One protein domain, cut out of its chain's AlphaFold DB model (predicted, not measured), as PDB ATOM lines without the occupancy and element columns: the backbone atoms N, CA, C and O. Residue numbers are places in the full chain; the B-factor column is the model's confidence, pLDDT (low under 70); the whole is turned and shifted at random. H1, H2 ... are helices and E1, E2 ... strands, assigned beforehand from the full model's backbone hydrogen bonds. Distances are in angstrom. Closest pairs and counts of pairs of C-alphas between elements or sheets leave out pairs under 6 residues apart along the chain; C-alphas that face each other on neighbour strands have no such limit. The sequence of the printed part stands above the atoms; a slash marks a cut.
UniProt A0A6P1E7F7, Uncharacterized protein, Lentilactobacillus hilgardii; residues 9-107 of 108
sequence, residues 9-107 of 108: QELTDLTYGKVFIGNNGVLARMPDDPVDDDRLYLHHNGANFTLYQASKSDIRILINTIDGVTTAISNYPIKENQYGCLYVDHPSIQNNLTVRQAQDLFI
ATOM      1  N   GLN A   9       6.562  58.115  31.968       71.69
ATOM      2  CA  GLN A   9       6.673  57.058  30.951       71.69
ATOM      3  C   GLN A   9       6.446  55.652  31.521       71.69
ATOM      4  O   GLN A   9       6.012  54.753  30.806       71.69
ATOM      5  N   GLU A  10       6.708  55.436  32.809       68.88
ATOM      6  CA  GLU A  10       6.476  54.138  33.447       68.88
ATOM      7  C   GLU A  10       4.988  53.875  33.707       68.88
ATOM      8  O   GLU A  10       4.566  52.718  33.815       68.88
ATOM      9  N   LEU A  11       4.189  54.943  33.780       74.06
ATOM     10  CA  LEU A  11       2.758  54.895  34.063       74.06
ATOM     11  C   LEU A  11       1.907  54.740  32.800       74.06
ATOM     12  O   LEU A  11       0.784  54.245  32.892       74.06
ATOM     13  N   THR A  12       2.418  55.118  31.622       77.50
ATOM     14  CA  THR A  12       1.650  55.070  30.365       77.50
ATOM     15  C   THR A  12       1.243  53.660  29.941       77.50
ATOM     16  O   THR A  12       0.247  53.504  29.238       77.50
ATOM     17  N   ASP A  13       1.961  52.635  30.407       83.94
ATOM     18  CA  ASP A  13       1.694  51.232  30.064       83.94
ATOM     19  C   ASP A  13       0.713  50.546  31.039       83.94
ATOM     20  O   ASP A  13       0.280  49.414  30.808       83.94
ATOM     21  N   LEU A  14       0.329  51.215  32.135       91.31
ATOM     22  CA  LEU A  14      -0.599  50.683  33.135       91.31
ATOM     23  C   LEU A  14      -2.050  50.844  32.658       91.31
ATOM     24  O   LEU A  14      -2.679  51.884  32.842       91.31
ATOM     25  N   THR A  15      -2.596  49.799  32.037       94.00
ATOM     26  CA  THR A  15      -3.882  49.862  31.317       94.00
ATOM     27  C   THR A  15      -5.023  49.109  31.999       94.00
ATOM     28  O   THR A  15      -6.193  49.415  31.760       94.00
ATOM     29  N   TYR A  16      -4.723  48.148  32.874       94.44
ATOM     30  CA  TYR A  16      -5.729  47.314  33.528       94.44
ATOM     31  C   TYR A  16      -5.923  47.740  34.977       94.44
ATOM     32  O   TYR A  16      -5.018  47.585  35.792       94.44
ATOM     33  N   GLY A  17      -7.111  48.250  35.305       92.44
ATOM     34  CA  GLY A  17      -7.447  48.740  36.643       92.44
ATOM     35  C   GLY A  17      -8.494  47.890  37.363       92.44
ATOM     36  O   GLY A  17      -9.455  47.422  36.750       92.44
ATOM     37  N   LYS A  18      -8.351  47.741  38.683       92.69
ATOM     38  CA  LYS A  18      -9.372  47.183  39.578       92.69
ATOM     39  C   LYS A  18      -9.451  47.985  40.877       92.69
ATOM     40  O   LYS A  18      -8.431  48.287  41.487       92.69
ATOM     41  N   VAL A  19     -10.672  48.297  41.303       92.31
ATOM     42  CA  VAL A  19     -10.969  48.994  42.564       92.31
ATOM     43  C   VAL A  19     -11.620  48.008  43.528       92.31
ATOM     44  O   VAL A  19     -12.500  47.244  43.128       92.31
ATOM     45  N   PHE A  20     -11.196  48.011  44.789       89.00
ATOM     46  CA  PHE A  20     -11.756  47.162  45.836       89.00
ATOM     47  C   PHE A  20     -11.648  47.824  47.214       89.00
ATOM     48  O   PHE A  20     -10.853  48.738  47.431       89.00
ATOM     49  N   ILE A  21     -12.483  47.372  48.148       87.69
ATOM     50  CA  ILE A  21     -12.493  47.863  49.529       87.69
ATOM     51  C   ILE A  21     -11.575  46.995  50.389       87.69
ATOM     52  O   ILE A  21     -11.598  45.767  50.291       87.69
ATOM     53  N   GLY A  22     -10.813  47.644  51.264       79.56
ATOM     54  CA  GLY A  22      -9.887  47.012  52.192       79.56
ATOM     55  C   GLY A  22      -8.475  46.849  51.632       79.56
ATOM     56  O   GLY A  22      -8.130  47.354  50.562       79.56
ATOM     57  N   ASN A  23      -7.657  46.112  52.382       67.06
ATOM     58  CA  ASN A  23      -6.218  45.966  52.144       67.06
ATOM     59  C   ASN A  23      -5.872  44.616  51.500       67.06
ATOM     60  O   ASN A  23      -4.832  44.034  51.798       67.06
ATOM     61  N   ASN A  24      -6.762  44.076  50.662       67.00
ATOM     62  CA  ASN A  24      -6.465  42.840  49.945       67.00
ATOM     63  C   ASN A  24      -5.231  43.056  49.050       67.00
ATOM     64  O   ASN A  24      -5.193  43.988  48.249       67.00
ATOM     65  N   GLY A  25      -4.211  42.212  49.199       72.38
ATOM     66  CA  GLY A  25      -3.025  42.254  48.345       72.38
ATOM     67  C   GLY A  25      -3.340  41.820  46.910       72.38
ATOM     68  O   GLY A  25      -4.261  41.034  46.676       72.38
ATOM     69  N   VAL A  26      -2.556  42.312  45.944       84.25
ATOM     70  CA  VAL A  26      -2.588  41.859  44.539       84.25
ATOM     71  C   VAL A  26      -1.259  41.202  44.182       84.25
ATOM     72  O   VAL A  26      -0.201  41.802  44.371       84.25
ATOM     73  N   LEU A  27      -1.298  39.944  43.731       87.75
ATOM     74  CA  LEU A  27      -0.089  39.169  43.458       87.75
ATOM     75  C   LEU A  27       0.406  39.611  42.096       87.75
ATOM     76  O   LEU A  27      -0.185  39.252  41.079       87.75
ATOM     77  N   ALA A  28       1.462  40.412  42.088       88.38
ATOM     78  CA  ALA A  28       2.041  40.927  40.857       88.38
ATOM     79  C   ALA A  28       3.267  40.143  40.387       88.38
ATOM     80  O   ALA A  28       3.620  40.241  39.225       88.38
ATOM     81  N   ARG A  29       3.918  39.362  41.254       88.81
ATOM     82  CA  ARG A  29       5.108  38.576  40.901       88.81
ATOM     83  C   ARG A  29       5.290  37.403  41.852       88.81
ATOM     84  O   ARG A  29       4.830  37.453  42.992       88.81
ATOM     85  N   MET A  30       6.003  36.382  41.399       87.81
ATOM     86  CA  MET A  30       6.455  35.276  42.244       87.81
ATOM     87  C   MET A  30       7.776  35.646  42.962       87.81
ATOM     88  O   MET A  30       8.454  36.586  42.542       87.81
ATOM     89  N   PRO A  31       8.177  34.965  44.056       84.19
ATOM     90  CA  PRO A  31       9.383  35.319  44.819       84.19
ATOM     91  C   PRO A  31      10.694  35.177  44.038       84.19
ATOM     92  O   PRO A  31      11.665  35.867  44.338       84.19
ATOM     93  N   ASP A  32      10.717  34.286  43.050       86.50
ATOM     94  CA  ASP A  32      11.822  34.044  42.120       86.50
ATOM     95  C   ASP A  32      11.941  35.111  41.019       86.50
ATOM     96  O   ASP A  32      12.973  35.188  40.354       86.50
ATOM     97  N   ASP A  33      10.934  35.975  40.876       88.06
ATOM     98  CA  ASP A  33      10.944  37.170  40.033       88.06
ATOM     99  C   ASP A  33      11.078  38.420  40.924       88.06
ATOM    100  O   ASP A  33      10.065  38.968  41.367       88.06
ATOM    101  N   PRO A  34      12.303  38.848  41.299       85.56
ATOM    102  CA  PRO A  34      12.510  39.947  42.244       85.56
ATOM    103  C   PRO A  34      12.041  41.299  41.682       85.56
ATOM    104  O   PRO A  34      11.998  41.498  40.466       85.56
ATOM    105  N   VAL A  35      11.731  42.240  42.585       86.50
ATOM    106  CA  VAL A  35      11.537  43.655  42.215       86.50
ATOM    107  C   VAL A  35      12.848  44.202  41.661       86.50
ATOM    108  O   VAL A  35      13.926  43.868  42.157       86.50
ATOM    109  N   ASP A  36      12.747  45.040  40.638       84.31
ATOM    110  CA  ASP A  36      13.823  45.934  40.241       84.31
ATOM    111  C   ASP A  36      13.851  47.128  41.210       84.31
ATOM    112  O   ASP A  36      12.947  47.962  41.192       84.31
ATOM    113  N   ASP A  37      14.836  47.167  42.115       79.69
ATOM    114  CA  ASP A  37      14.914  48.167  43.193       79.69
ATOM    115  C   ASP A  37      14.954  49.611  42.662       79.69
ATOM    116  O   ASP A  37      14.436  50.514  43.323       79.69
ATOM    117  N   ASP A  38      15.506  49.827  41.463       81.38
ATOM    118  CA  ASP A  38      15.537  51.139  40.803       81.38
ATOM    119  C   ASP A  38      14.144  51.576  40.306       81.38
ATOM    120  O   ASP A  38      13.921  52.750  40.019       81.38
ATOM    121  N   ARG A  39      13.189  50.639  40.253       80.12
ATOM    122  CA  ARG A  39      11.799  50.818  39.803       80.12
ATOM    123  C   ARG A  39      10.791  50.500  40.908       80.12
ATOM    124  O   ARG A  39       9.662  50.078  40.645       80.12
ATOM    125  N   LEU A  40      11.208  50.680  42.159       86.19
ATOM    126  CA  LEU A  40      10.351  50.607  43.333       86.19
ATOM    127  C   LEU A  40      10.098  52.015  43.868       86.19
ATOM    128  O   LEU A  40      11.006  52.694  44.348       86.19
ATOM    129  N   TYR A  41       8.832  52.410  43.881       88.00
ATOM    130  CA  TYR A  41       8.380  53.615  44.558       88.00
ATOM    131  C   TYR A  41       7.414  53.242  45.672       88.00
ATOM    132  O   TYR A  41       6.455  52.501  45.456       88.00
ATOM    133  N   LEU A  42       7.650  53.776  46.865       89.31
ATOM    134  CA  LEU A  42       6.751  53.600  47.997       89.31
ATOM    135  C   LEU A  42       6.613  54.914  48.753       89.31
ATOM    136  O   LEU A  42       7.575  55.418  49.333       89.31
ATOM    137  N   HIS A  43       5.382  55.401  48.815       88.00
ATOM    138  CA  HIS A  43       4.982  56.512  49.657       88.00
ATOM    139  C   HIS A  43       3.831  56.079  50.558       88.00
ATOM    140  O   HIS A  43       2.893  55.436  50.097       88.00
ATOM    141  N   HIS A  44       3.876  56.426  51.842       86.31
ATOM    142  CA  HIS A  44       2.799  56.099  52.770       86.31
ATOM    143  C   HIS A  44       2.567  57.225  53.779       86.31
ATOM    144  O   HIS A  44       3.503  57.872  54.246       86.31
ATOM    145  N   ASN A  45       1.303  57.432  54.137       86.88
ATOM    146  CA  ASN A  45       0.857  58.368  55.156       86.88
ATOM    147  C   ASN A  45      -0.327  57.759  55.927       86.88
ATOM    148  O   ASN A  45      -1.456  57.705  55.437       86.88
ATOM    149  N   GLY A  46      -0.065  57.282  57.146       86.69
ATOM    150  CA  GLY A  46      -1.062  56.565  57.941       86.69
ATOM    151  C   GLY A  46      -1.499  55.264  57.263       86.69
ATOM    152  O   GLY A  46      -0.661  54.425  56.943       86.69
ATOM    153  N   ALA A  47      -2.809  55.103  57.060       83.38
ATOM    154  CA  ALA A  47      -3.394  53.964  56.344       83.38
ATOM    155  C   ALA A  47      -3.364  54.125  54.812       83.38
ATOM    156  O   ALA A  47      -3.692  53.183  54.093       83.38
ATOM    157  N   ASN A  48      -2.981  55.306  54.321       88.31
ATOM    158  CA  ASN A  48      -2.928  55.607  52.899       88.31
ATOM    159  C   ASN A  48      -1.529  55.312  52.373       88.31
ATOM    160  O   ASN A  48      -0.536  55.659  53.016       88.31
ATOM    161  N   PHE A  49      -1.431  54.695  51.204       89.56
ATOM    162  CA  PHE A  49      -0.141  54.462  50.570       89.56
ATOM    163  C   PHE A  49      -0.266  54.377  49.059       89.56
ATOM    164  O   PHE A  49      -1.300  53.992  48.523       89.56
ATOM    165  N   THR A  50       0.830  54.698  48.388       90.12
ATOM    166  CA  THR A  50       1.037  54.491  46.965       90.12
ATOM    167  C   THR A  50       2.299  53.655  46.803       90.12
ATOM    168  O   THR A  50       3.372  54.044  47.261       90.12
ATOM    169  N   LEU A  51       2.163  52.499  46.167       90.50
ATOM    170  CA  LEU A  51       3.240  51.574  45.849       90.50
ATOM    171  C   LEU A  51       3.262  51.374  44.341       90.50
ATOM    172  O   LEU A  51       2.272  50.932  43.774       90.50
ATOM    173  N   TYR A  52       4.396  51.625  43.710       91.00
ATOM    174  CA  TYR A  52       4.671  51.156  42.360       91.00
ATOM    175  C   TYR A  52       5.862  50.208  42.396       91.00
ATOM    176  O   TYR A  52       6.846  50.477  43.080       91.00
ATOM    177  N   GLN A  53       5.770  49.107  41.662       90.44
ATOM    178  CA  GLN A  53       6.883  48.186  41.470       90.44
ATOM    179  C   GLN A  53       6.899  47.668  40.035       90.44
ATOM    180  O   GLN A  53       5.840  47.402  39.457       90.44
ATOM    181  N   ALA A  54       8.100  47.440  39.516       90.75
ATOM    182  CA  ALA A  54       8.344  46.622  38.338       90.75
ATOM    183  C   ALA A  54       9.158  45.378  38.723       90.75
ATOM    184  O   ALA A  54      10.101  45.462  39.514       90.75
ATOM    185  N   SER A  55       8.799  44.214  38.185       90.94
ATOM    186  CA  SER A  55       9.588  42.987  38.323       90.94
ATOM    187  C   SER A  55      10.538  42.785  37.139       90.94
ATOM    188  O   SER A  55      10.414  43.440  36.101       90.94
ATOM    189  N   LYS A  56      11.479  41.842  37.259       88.38
ATOM    190  CA  LYS A  56      12.382  41.479  36.149       88.38
ATOM    191  C   LYS A  56      11.667  40.813  34.975       88.38
ATOM    192  O   LYS A  56      12.182  40.854  33.861       88.38
ATOM    193  N   SER A  57      10.491  40.237  35.208       89.69
ATOM    194  CA  SER A  57       9.597  39.738  34.156       89.69
ATOM    195  C   SER A  57       8.724  40.836  33.534       89.69
ATOM    196  O   SER A  57       7.760  40.516  32.847       89.69
ATOM    197  N   ASP A  58       9.051  42.111  33.772       90.44
ATOM    198  CA  ASP A  58       8.335  43.290  33.273       90.44
ATOM    199  C   ASP A  58       6.867  43.365  33.719       90.44
ATOM    200  O   ASP A  58       6.036  43.994  33.067       90.44
ATOM    201  N   ILE A  59       6.520  42.760  34.859       92.50
ATOM    202  CA  ILE A  59       5.211  42.990  35.471       92.50
ATOM    203  C   ILE A  59       5.291  44.286  36.266       92.50
ATOM    204  O   ILE A  59       6.098  44.407  37.189       92.50
ATOM    205  N   ARG A  60       4.443  45.251  35.918       93.25
ATOM    206  CA  ARG A  60       4.388  46.570  36.551       93.25
ATOM    207  C   ARG A  60       3.037  46.742  37.213       93.25
ATOM    208  O   ARG A  60       2.006  46.516  36.583       93.25
ATOM    209  N   ILE A  61       3.038  47.153  38.474       93.31
ATOM    210  CA  ILE A  61       1.805  47.397  39.216       93.31
ATOM    211  C   ILE A  61       1.918  48.666  40.050       93.31
ATOM    212  O   ILE A  61       2.920  48.888  40.725       93.31
ATOM    213  N   LEU A  62       0.859  49.468  40.020       93.00
ATOM    214  CA  LEU A  62       0.615  50.603  40.896       93.00
ATOM    215  C   LEU A  62      -0.556  50.256  41.818       93.00
ATOM    216  O   LEU A  62      -1.672  50.025  41.356       93.00
ATOM    217  N   ILE A  63      -0.307  50.238  43.121       92.38
ATOM    218  CA  ILE A  63      -1.314  50.103  44.168       92.38
ATOM    219  C   ILE A  63      -1.444  51.445  44.871       92.38
ATOM    220  O   ILE A  63      -0.453  52.014  45.317       92.38
ATOM    221  N   ASN A  64      -2.667  51.940  44.996       91.75
ATOM    222  CA  ASN A  64      -2.963  53.145  45.748       91.75
ATOM    223  C   ASN A  64      -4.131  52.893  46.698       91.75
ATOM    224  O   ASN A  64      -5.213  52.526  46.243       91.75
ATOM    225  N   THR A  65      -3.929  53.123  47.990       91.81
ATOM    226  CA  THR A  65      -4.964  53.019  49.019       91.81
ATOM    227  C   THR A  65      -5.220  54.391  49.621       91.81
ATOM    228  O   THR A  65      -4.295  55.037  50.113       91.81
ATOM    229  N   ILE A  66      -6.482  54.822  49.590       91.00
ATOM    230  CA  ILE A  66      -6.964  56.068  50.190       91.00
ATOM    231  C   ILE A  66      -8.233  55.754  50.984       91.00
ATOM    232  O   ILE A  66      -9.214  55.272  50.422       91.00
ATOM    233  N   ASP A  67      -8.204  56.001  52.293       88.88
ATOM    234  CA  ASP A  67      -9.324  55.837  53.228       88.88
ATOM    235  C   ASP A  67     -10.013  54.459  53.127       88.88
ATOM    236  O   ASP A  67     -11.235  54.326  53.197       88.88
ATOM    237  N   GLY A  68      -9.208  53.406  52.945       86.25
ATOM    238  CA  GLY A  68      -9.675  52.020  52.832       86.25
ATOM    239  C   GLY A  68     -10.211  51.623  51.452       86.25
ATOM    240  O   GLY A  68     -10.624  50.476  51.276       86.25
ATOM    241  N   VAL A  69     -10.187  52.525  50.469       90.94
ATOM    242  CA  VAL A  69     -10.426  52.208  49.056       90.94
ATOM    243  C   VAL A  69      -9.083  51.980  48.380       90.94
ATOM    244  O   VAL A  69      -8.240  52.876  48.351       90.94
ATOM    245  N   THR A  70      -8.896  50.795  47.810       91.44
ATOM    246  CA  THR A  70      -7.663  50.419  47.119       91.44
ATOM    247  C   THR A  70      -7.906  50.325  45.617       91.44
ATOM    248  O   THR A  70      -8.864  49.705  45.155       91.44
ATOM    249  N   THR A  71      -7.016  50.943  44.846       92.56
ATOM    250  CA  THR A  71      -6.947  50.846  43.389       92.56
ATOM    251  C   THR A  71      -5.664  50.129  43.010       92.56
ATOM    252  O   THR A  71      -4.587  50.533  43.435       92.56
ATOM    253  N   ALA A  72      -5.783  49.086  42.200       93.00
ATOM    254  CA  ALA A  72      -4.660  48.403  41.581       93.00
ATOM    255  C   ALA A  72      -4.692  48.645  40.073       93.00
ATOM    256  O   ALA A  72      -5.725  48.414  39.446       93.00
ATOM    257  N   ILE A  73      -3.580  49.097  39.496       94.69
ATOM    258  CA  ILE A  73      -3.418  49.306  38.055       94.69
ATOM    259  C   ILE A  73      -2.171  48.557  37.594       94.69
ATOM    260  O   ILE A  73      -1.136  48.640  38.245       94.69
ATOM    261  N   SER A  74      -2.265  47.811  36.499       94.69
ATOM    262  CA  SER A  74      -1.207  46.928  36.005       94.69
ATOM    263  C   SER A  74      -1.068  47.020  34.485       94.69
ATOM    264  O   SER A  74      -2.020  47.379  33.786       94.69
ATOM    265  N   ASN A  75       0.108  46.665  33.963       95.31
ATOM    266  CA  ASN A  75       0.330  46.480  32.523       95.31
ATOM    267  C   ASN A  75      -0.213  45.140  31.984       95.31
ATOM    268  O   ASN A  75      -0.274  44.939  30.775       95.31
ATOM    269  N   TYR A  76      -0.685  44.259  32.868       94.62
ATOM    270  CA  TYR A  76      -1.385  43.013  32.540       94.62
ATOM    271  C   TYR A  76      -2.740  42.921  33.265       94.62
ATOM    272  O   TYR A  76      -2.899  43.529  34.330       94.62
ATOM    273  N   PRO A  77      -3.717  42.145  32.751       94.50
ATOM    274  CA  PRO A  77      -5.039  42.027  33.366       94.50
ATOM    275  C   PRO A  77      -4.983  41.590  34.834       94.50
ATOM    276  O   PRO A  77      -4.220  40.699  35.190       94.50
ATOM    277  N   ILE A  78      -5.838  42.165  35.682       91.25
ATOM    278  CA  ILE A  78      -5.989  41.738  37.080       91.25
ATOM    279  C   ILE A  78      -7.190  40.796  37.178       91.25
ATOM    280  O   ILE A  78      -8.321  41.181  36.873       91.25
ATOM    281  N   LYS A  79      -6.955  39.564  37.625       88.81
ATOM    282  CA  LYS A  79      -7.977  38.530  37.813       88.81
ATOM    283  C   LYS A  79      -8.241  38.266  39.286       88.81
ATOM    284  O   LYS A  79      -7.456  38.615  40.162       88.81
ATOM    285  N   GLU A  80      -9.384  37.645  39.542       85.44
ATOM    286  CA  GLU A  80      -9.791  37.171  40.858       85.44
ATOM    287  C   GLU A  80     -10.026  35.667  40.782       85.44
ATOM    288  O   GLU A  80     -10.637  35.178  39.829       85.44
ATOM    289  N   ASN A  81      -9.503  34.924  41.754       79.12
ATOM    290  CA  ASN A  81      -9.791  33.499  41.862       79.12
ATOM    291  C   ASN A  81     -11.107  33.257  42.629       79.12
ATOM    292  O   ASN A  81     -11.697  34.168  43.203       79.12
ATOM    293  N   GLN A  82     -11.551  32.002  42.701       75.94
ATOM    294  CA  GLN A  82     -12.784  31.619  43.409       75.94
ATOM    295  C   GLN A  82     -12.788  31.905  44.927       75.94
ATOM    296  O   GLN A  82     -13.808  31.705  45.582       75.94
ATOM    297  N   TYR A  83     -11.658  32.334  45.493       74.69
ATOM    298  CA  TYR A  83     -11.474  32.632  46.914       74.69
ATOM    299  C   TYR A  83     -11.313  34.134  47.194       74.69
ATOM    300  O   TYR A  83     -11.030  34.510  48.329       74.69
ATOM    301  N   GLY A  84     -11.470  34.988  46.177       76.69
ATOM    302  CA  GLY A  84     -11.358  36.441  46.311       76.69
ATOM    303  C   GLY A  84      -9.927  36.986  46.288       76.69
ATOM    304  O   GLY A  84      -9.729  38.176  46.526       76.69
ATOM    305  N   CYS A  85      -8.912  36.158  46.007       80.94
ATOM    306  CA  CYS A  85      -7.534  36.638  45.866       80.94
ATOM    307  C   CYS A  85      -7.330  37.280  44.491       80.94
ATOM    308  O   CYS A  85      -7.721  36.703  43.470       80.94
ATOM    309  N   LEU A  86      -6.666  38.436  44.469       86.62
ATOM    310  CA  LEU A  86      -6.373  39.193  43.256       86.62
ATOM    311  C   LEU A  86      -4.960  38.899  42.751       86.62
ATOM    312  O   LEU A  86      -4.018  38.860  43.538       86.62
ATOM    313  N   TYR A  87      -4.786  38.729  41.444       88.00
ATOM    314  CA  TYR A  87      -3.475  38.483  40.839       88.00
ATOM    315  C   TYR A  87      -3.376  39.082  39.439       88.00
ATOM    316  O   TYR A  87      -4.386  39.266  38.757       88.00
ATOM    317  N   VAL A  88      -2.151  39.376  39.015       91.56
ATOM    318  CA  VAL A  88      -1.840  39.775  37.646       91.56
ATOM    319  C   VAL A  88      -1.793  38.532  36.748       91.56
ATOM    320  O   VAL A  88      -1.123  37.551  37.060       91.56
ATOM    321  N   ASP A  89      -2.521  38.553  35.637       92.06
ATOM    322  CA  ASP A  89      -2.638  37.456  34.672       92.06
ATOM    323  C   ASP A  89      -1.412  37.397  33.751       92.06
ATOM    324  O   ASP A  89      -1.454  37.830  32.599       92.06
ATOM    325  N   HIS A  90      -0.303  36.887  34.285       91.81
ATOM    326  CA  HIS A  90       0.969  36.754  33.578       91.81
ATOM    327  C   HIS A  90       1.475  35.299  33.606       91.81
ATOM    328  O   HIS A  90       1.356  34.656  34.645       91.81
ATOM    329  N   PRO A  91       2.102  34.765  32.533       89.19
ATOM    330  CA  PRO A  91       2.568  33.372  32.486       89.19
ATOM    331  C   PRO A  91       3.576  32.955  33.567       89.19
ATOM    332  O   PRO A  91       3.701  31.763  33.845       89.19
ATOM    333  N   SER A  92       4.316  33.900  34.158       88.38
ATOM    334  CA  SER A  92       5.221  33.613  35.285       88.38
ATOM    335  C   SER A  92       4.479  33.397  36.607       88.38
ATOM    336  O   SER A  92       5.031  32.803  37.530       88.38
ATOM    337  N   ILE A  93       3.223  33.840  36.703       86.69
ATOM    338  CA  ILE A  93       2.357  33.600  37.853       86.69
ATOM    339  C   ILE A  93       1.573  32.322  37.583       86.69
ATOM    340  O   ILE A  93       0.896  32.167  36.571       86.69
ATOM    341  N   GLN A  94       1.671  31.372  38.505       80.94
ATOM    342  CA  GLN A  94       0.970  30.105  38.372       80.94
ATOM    343  C   GLN A  94      -0.542  30.306  38.551       80.94
ATOM    344  O   GLN A  94      -1.021  30.737  39.598       80.94
ATOM    345  N   ASN A  95      -1.326  29.918  37.549       70.69
ATOM    346  CA  ASN A  95      -2.789  30.068  37.580       70.69
ATOM    347  C   ASN A  95      -3.477  29.060  38.525       70.69
ATOM    348  O   ASN A  95      -4.683  29.132  38.747       70.69
ATOM    349  N   ASN A  96      -2.722  28.089  39.046       73.06
ATOM    350  CA  ASN A  96      -3.181  27.009  39.920       73.06
ATOM    351  C   ASN A  96      -2.636  27.121  41.354       73.06
ATOM    352  O   ASN A  96      -2.620  26.116  42.071       73.06
ATOM    353  N   LEU A  97      -2.198  28.312  41.782       71.25
ATOM    354  CA  LEU A  97      -1.817  28.540  43.176       71.25
ATOM    355  C   LEU A  97      -2.982  28.176  44.100       71.25
ATOM    356  O   LEU A  97      -4.112  28.643  43.939       71.25
ATOM    357  N   THR A  98      -2.701  27.337  45.095       69.44
ATOM    358  CA  THR A  98      -3.651  27.092  46.182       69.44
ATOM    359  C   THR A  98      -3.872  28.381  46.974       69.44
ATOM    360  O   THR A  98      -3.011  29.259  46.999       69.44
ATOM    361  N   VAL A  99      -4.999  28.481  47.688       65.94
ATOM    362  CA  VAL A  99      -5.284  29.614  48.592       65.94
ATOM    363  C   VAL A  99      -4.114  29.888  49.521       65.94
ATOM    364  O   VAL A  99      -3.705  31.031  49.669       65.94
ATOM    365  N   ARG A 100      -3.554  28.825  50.099       69.81
ATOM    366  CA  ARG A 100      -2.431  28.919  51.022       69.81
ATOM    367  C   ARG A 100      -1.180  29.457  50.337       69.81
ATOM    368  O   ARG A 100      -0.567  30.356  50.874       69.81
ATOM    369  N   GLN A 101      -0.843  28.975  49.141       71.12
ATOM    370  CA  GLN A 101       0.310  29.492  48.398       71.12
ATOM    371  C   GLN A 101       0.119  30.950  47.988       71.12
ATOM    372  O   GLN A 101       1.055  31.724  48.098       71.12
ATOM    373  N   ALA A 102      -1.081  31.343  47.556       66.50
ATOM    374  CA  ALA A 102      -1.367  32.744  47.275       66.50
ATOM    375  C   ALA A 102      -1.224  33.585  48.554       66.50
ATOM    376  O   ALA A 102      -0.514  34.580  48.550       66.50
ATOM    377  N   GLN A 103      -1.827  33.154  49.667       64.62
ATOM    378  CA  GLN A 103      -1.723  33.825  50.966       64.62
ATOM    379  C   GLN A 103      -0.278  33.920  51.466       64.62
ATOM    380  O   GLN A 103       0.130  34.995  51.875       64.62
ATOM    381  N   ASP A 104       0.518  32.856  51.371       64.38
ATOM    382  CA  ASP A 104       1.930  32.839  51.779       64.38
ATOM    383  C   ASP A 104       2.782  33.833  50.962       64.38
ATOM    384  O   ASP A 104       3.807  34.305  51.447       64.38
ATOM    385  N   LEU A 105       2.343  34.204  49.751       64.69
ATOM    386  CA  LEU A 105       2.956  35.267  48.939       64.69
ATOM    387  C   LEU A 105       2.487  36.680  49.329       64.69
ATOM    388  O   LEU A 105       3.135  37.659  48.966       64.69
ATOM    389  N   PHE A 106       1.374  36.788  50.057       59.38
ATOM    390  CA  PHE A 106       0.756  38.038  50.508       59.38
ATOM    391  C   PHE A 106       1.023  38.395  51.969       59.38
ATOM    392  O   PHE A 106       0.569  39.446  52.426       59.38
ATOM    393  N   ILE A 107       1.687  37.529  52.735       32.78
ATOM    394  CA  ILE A 107       1.746  37.696  54.187       32.78
ATOM    395  C   ILE A 107       2.890  38.629  54.616       32.78
ATOM    396  O   ILE A 107       4.056  38.245  54.630       32.78
TER     397      ILE A 107
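What this domain is: This is residues 9 to 107 of the 108 residues of an uncharacterized protein of Lentilactobacillus hilgardii (UniProt A0A6P1E7F7). A twisted wall of five strands, E1, E5, E4, E3 and E2, has a second, thinner layer over part of one face, made of the small hairpin E6 and E7 and the long link of residues 22 to 34, which crosses from E1's edge to E2's. The short helix H1 lies beyond that layer, away from the sheet, and the sheet's other face bears no named element. The printed part has 99 residues, with seven named strands and then one named helix, in the order E1 E2 E3 E4 E5 E6 E7 H1; both sheets are antiparallel and the class is mostly strand. The whole is compact, with a radius of gyration of the C-alphas of 12.8 A and spans of 34 by 27 by 23 A.

Where its parts are: E1, residues 16 to 21, is 17.4 A long and begins at C-alpha 16 (-5.729, 47.314, 33.528). E2, residues 35 to 45, is 22.3 A from first to last C-alpha and bends by 91 degrees at residue 38. E3, residues 48 to 55, is 23.0 A long; E4, residues 60 to 66, 20.1 A; and E5, residues 69 to 74, 16.8 A. E6, residues 78 to 80, and E7, residues 86 to 88, span 7.0 A and 7.2 A. H1, residues 99 to 106, is 10.5 A long and ends at C-alpha 106 (0.756, 38.038, 50.508).

How they stand to each other: E1 is an edge strand, antiparallel to E5 at 161 degrees, with N 18 and O 72 2.8 A apart, within hydrogen-bond range. E2, E3, E4 and E5 form a meander, each strand the antiparallel neighbour of the one before. In the hairpin E2 and E3, N 43 and O 50 are 2.9 A apart; in the hairpin E3 and E4, N 63 and O 51 are 2.7 A apart; in the hairpin E4 and E5, N 64 and O 71 are 2.8 A apart. E2 is the other edge strand. E5 and E6 meet only through their link. The closest C-alphas of E1 and E6, those of Tyr 16 and Ile 78, are 6.6 A apart. In the hairpin E6 and E7, N 79 and O 87 are 2.8 A apart. Residues 26 to 27 pair in parallel with residues 86 to 87 of E7. H1 is not on the five-stranded sheet; in H1 every O i to N i+4 pair is within hydrogen-bond range.

The domain as a whole: The C-alphas farthest apart, those of Gln 9 and Arg 100, are 35.7 A from each other. The printed part has no cut. The link from E1 to E2, 13 residues, is long. The mean pLDDT of the printed part is 84.1; residue 10, residues 23 to 24, residues 98 to 100 and residues 102 to 107 are under 70.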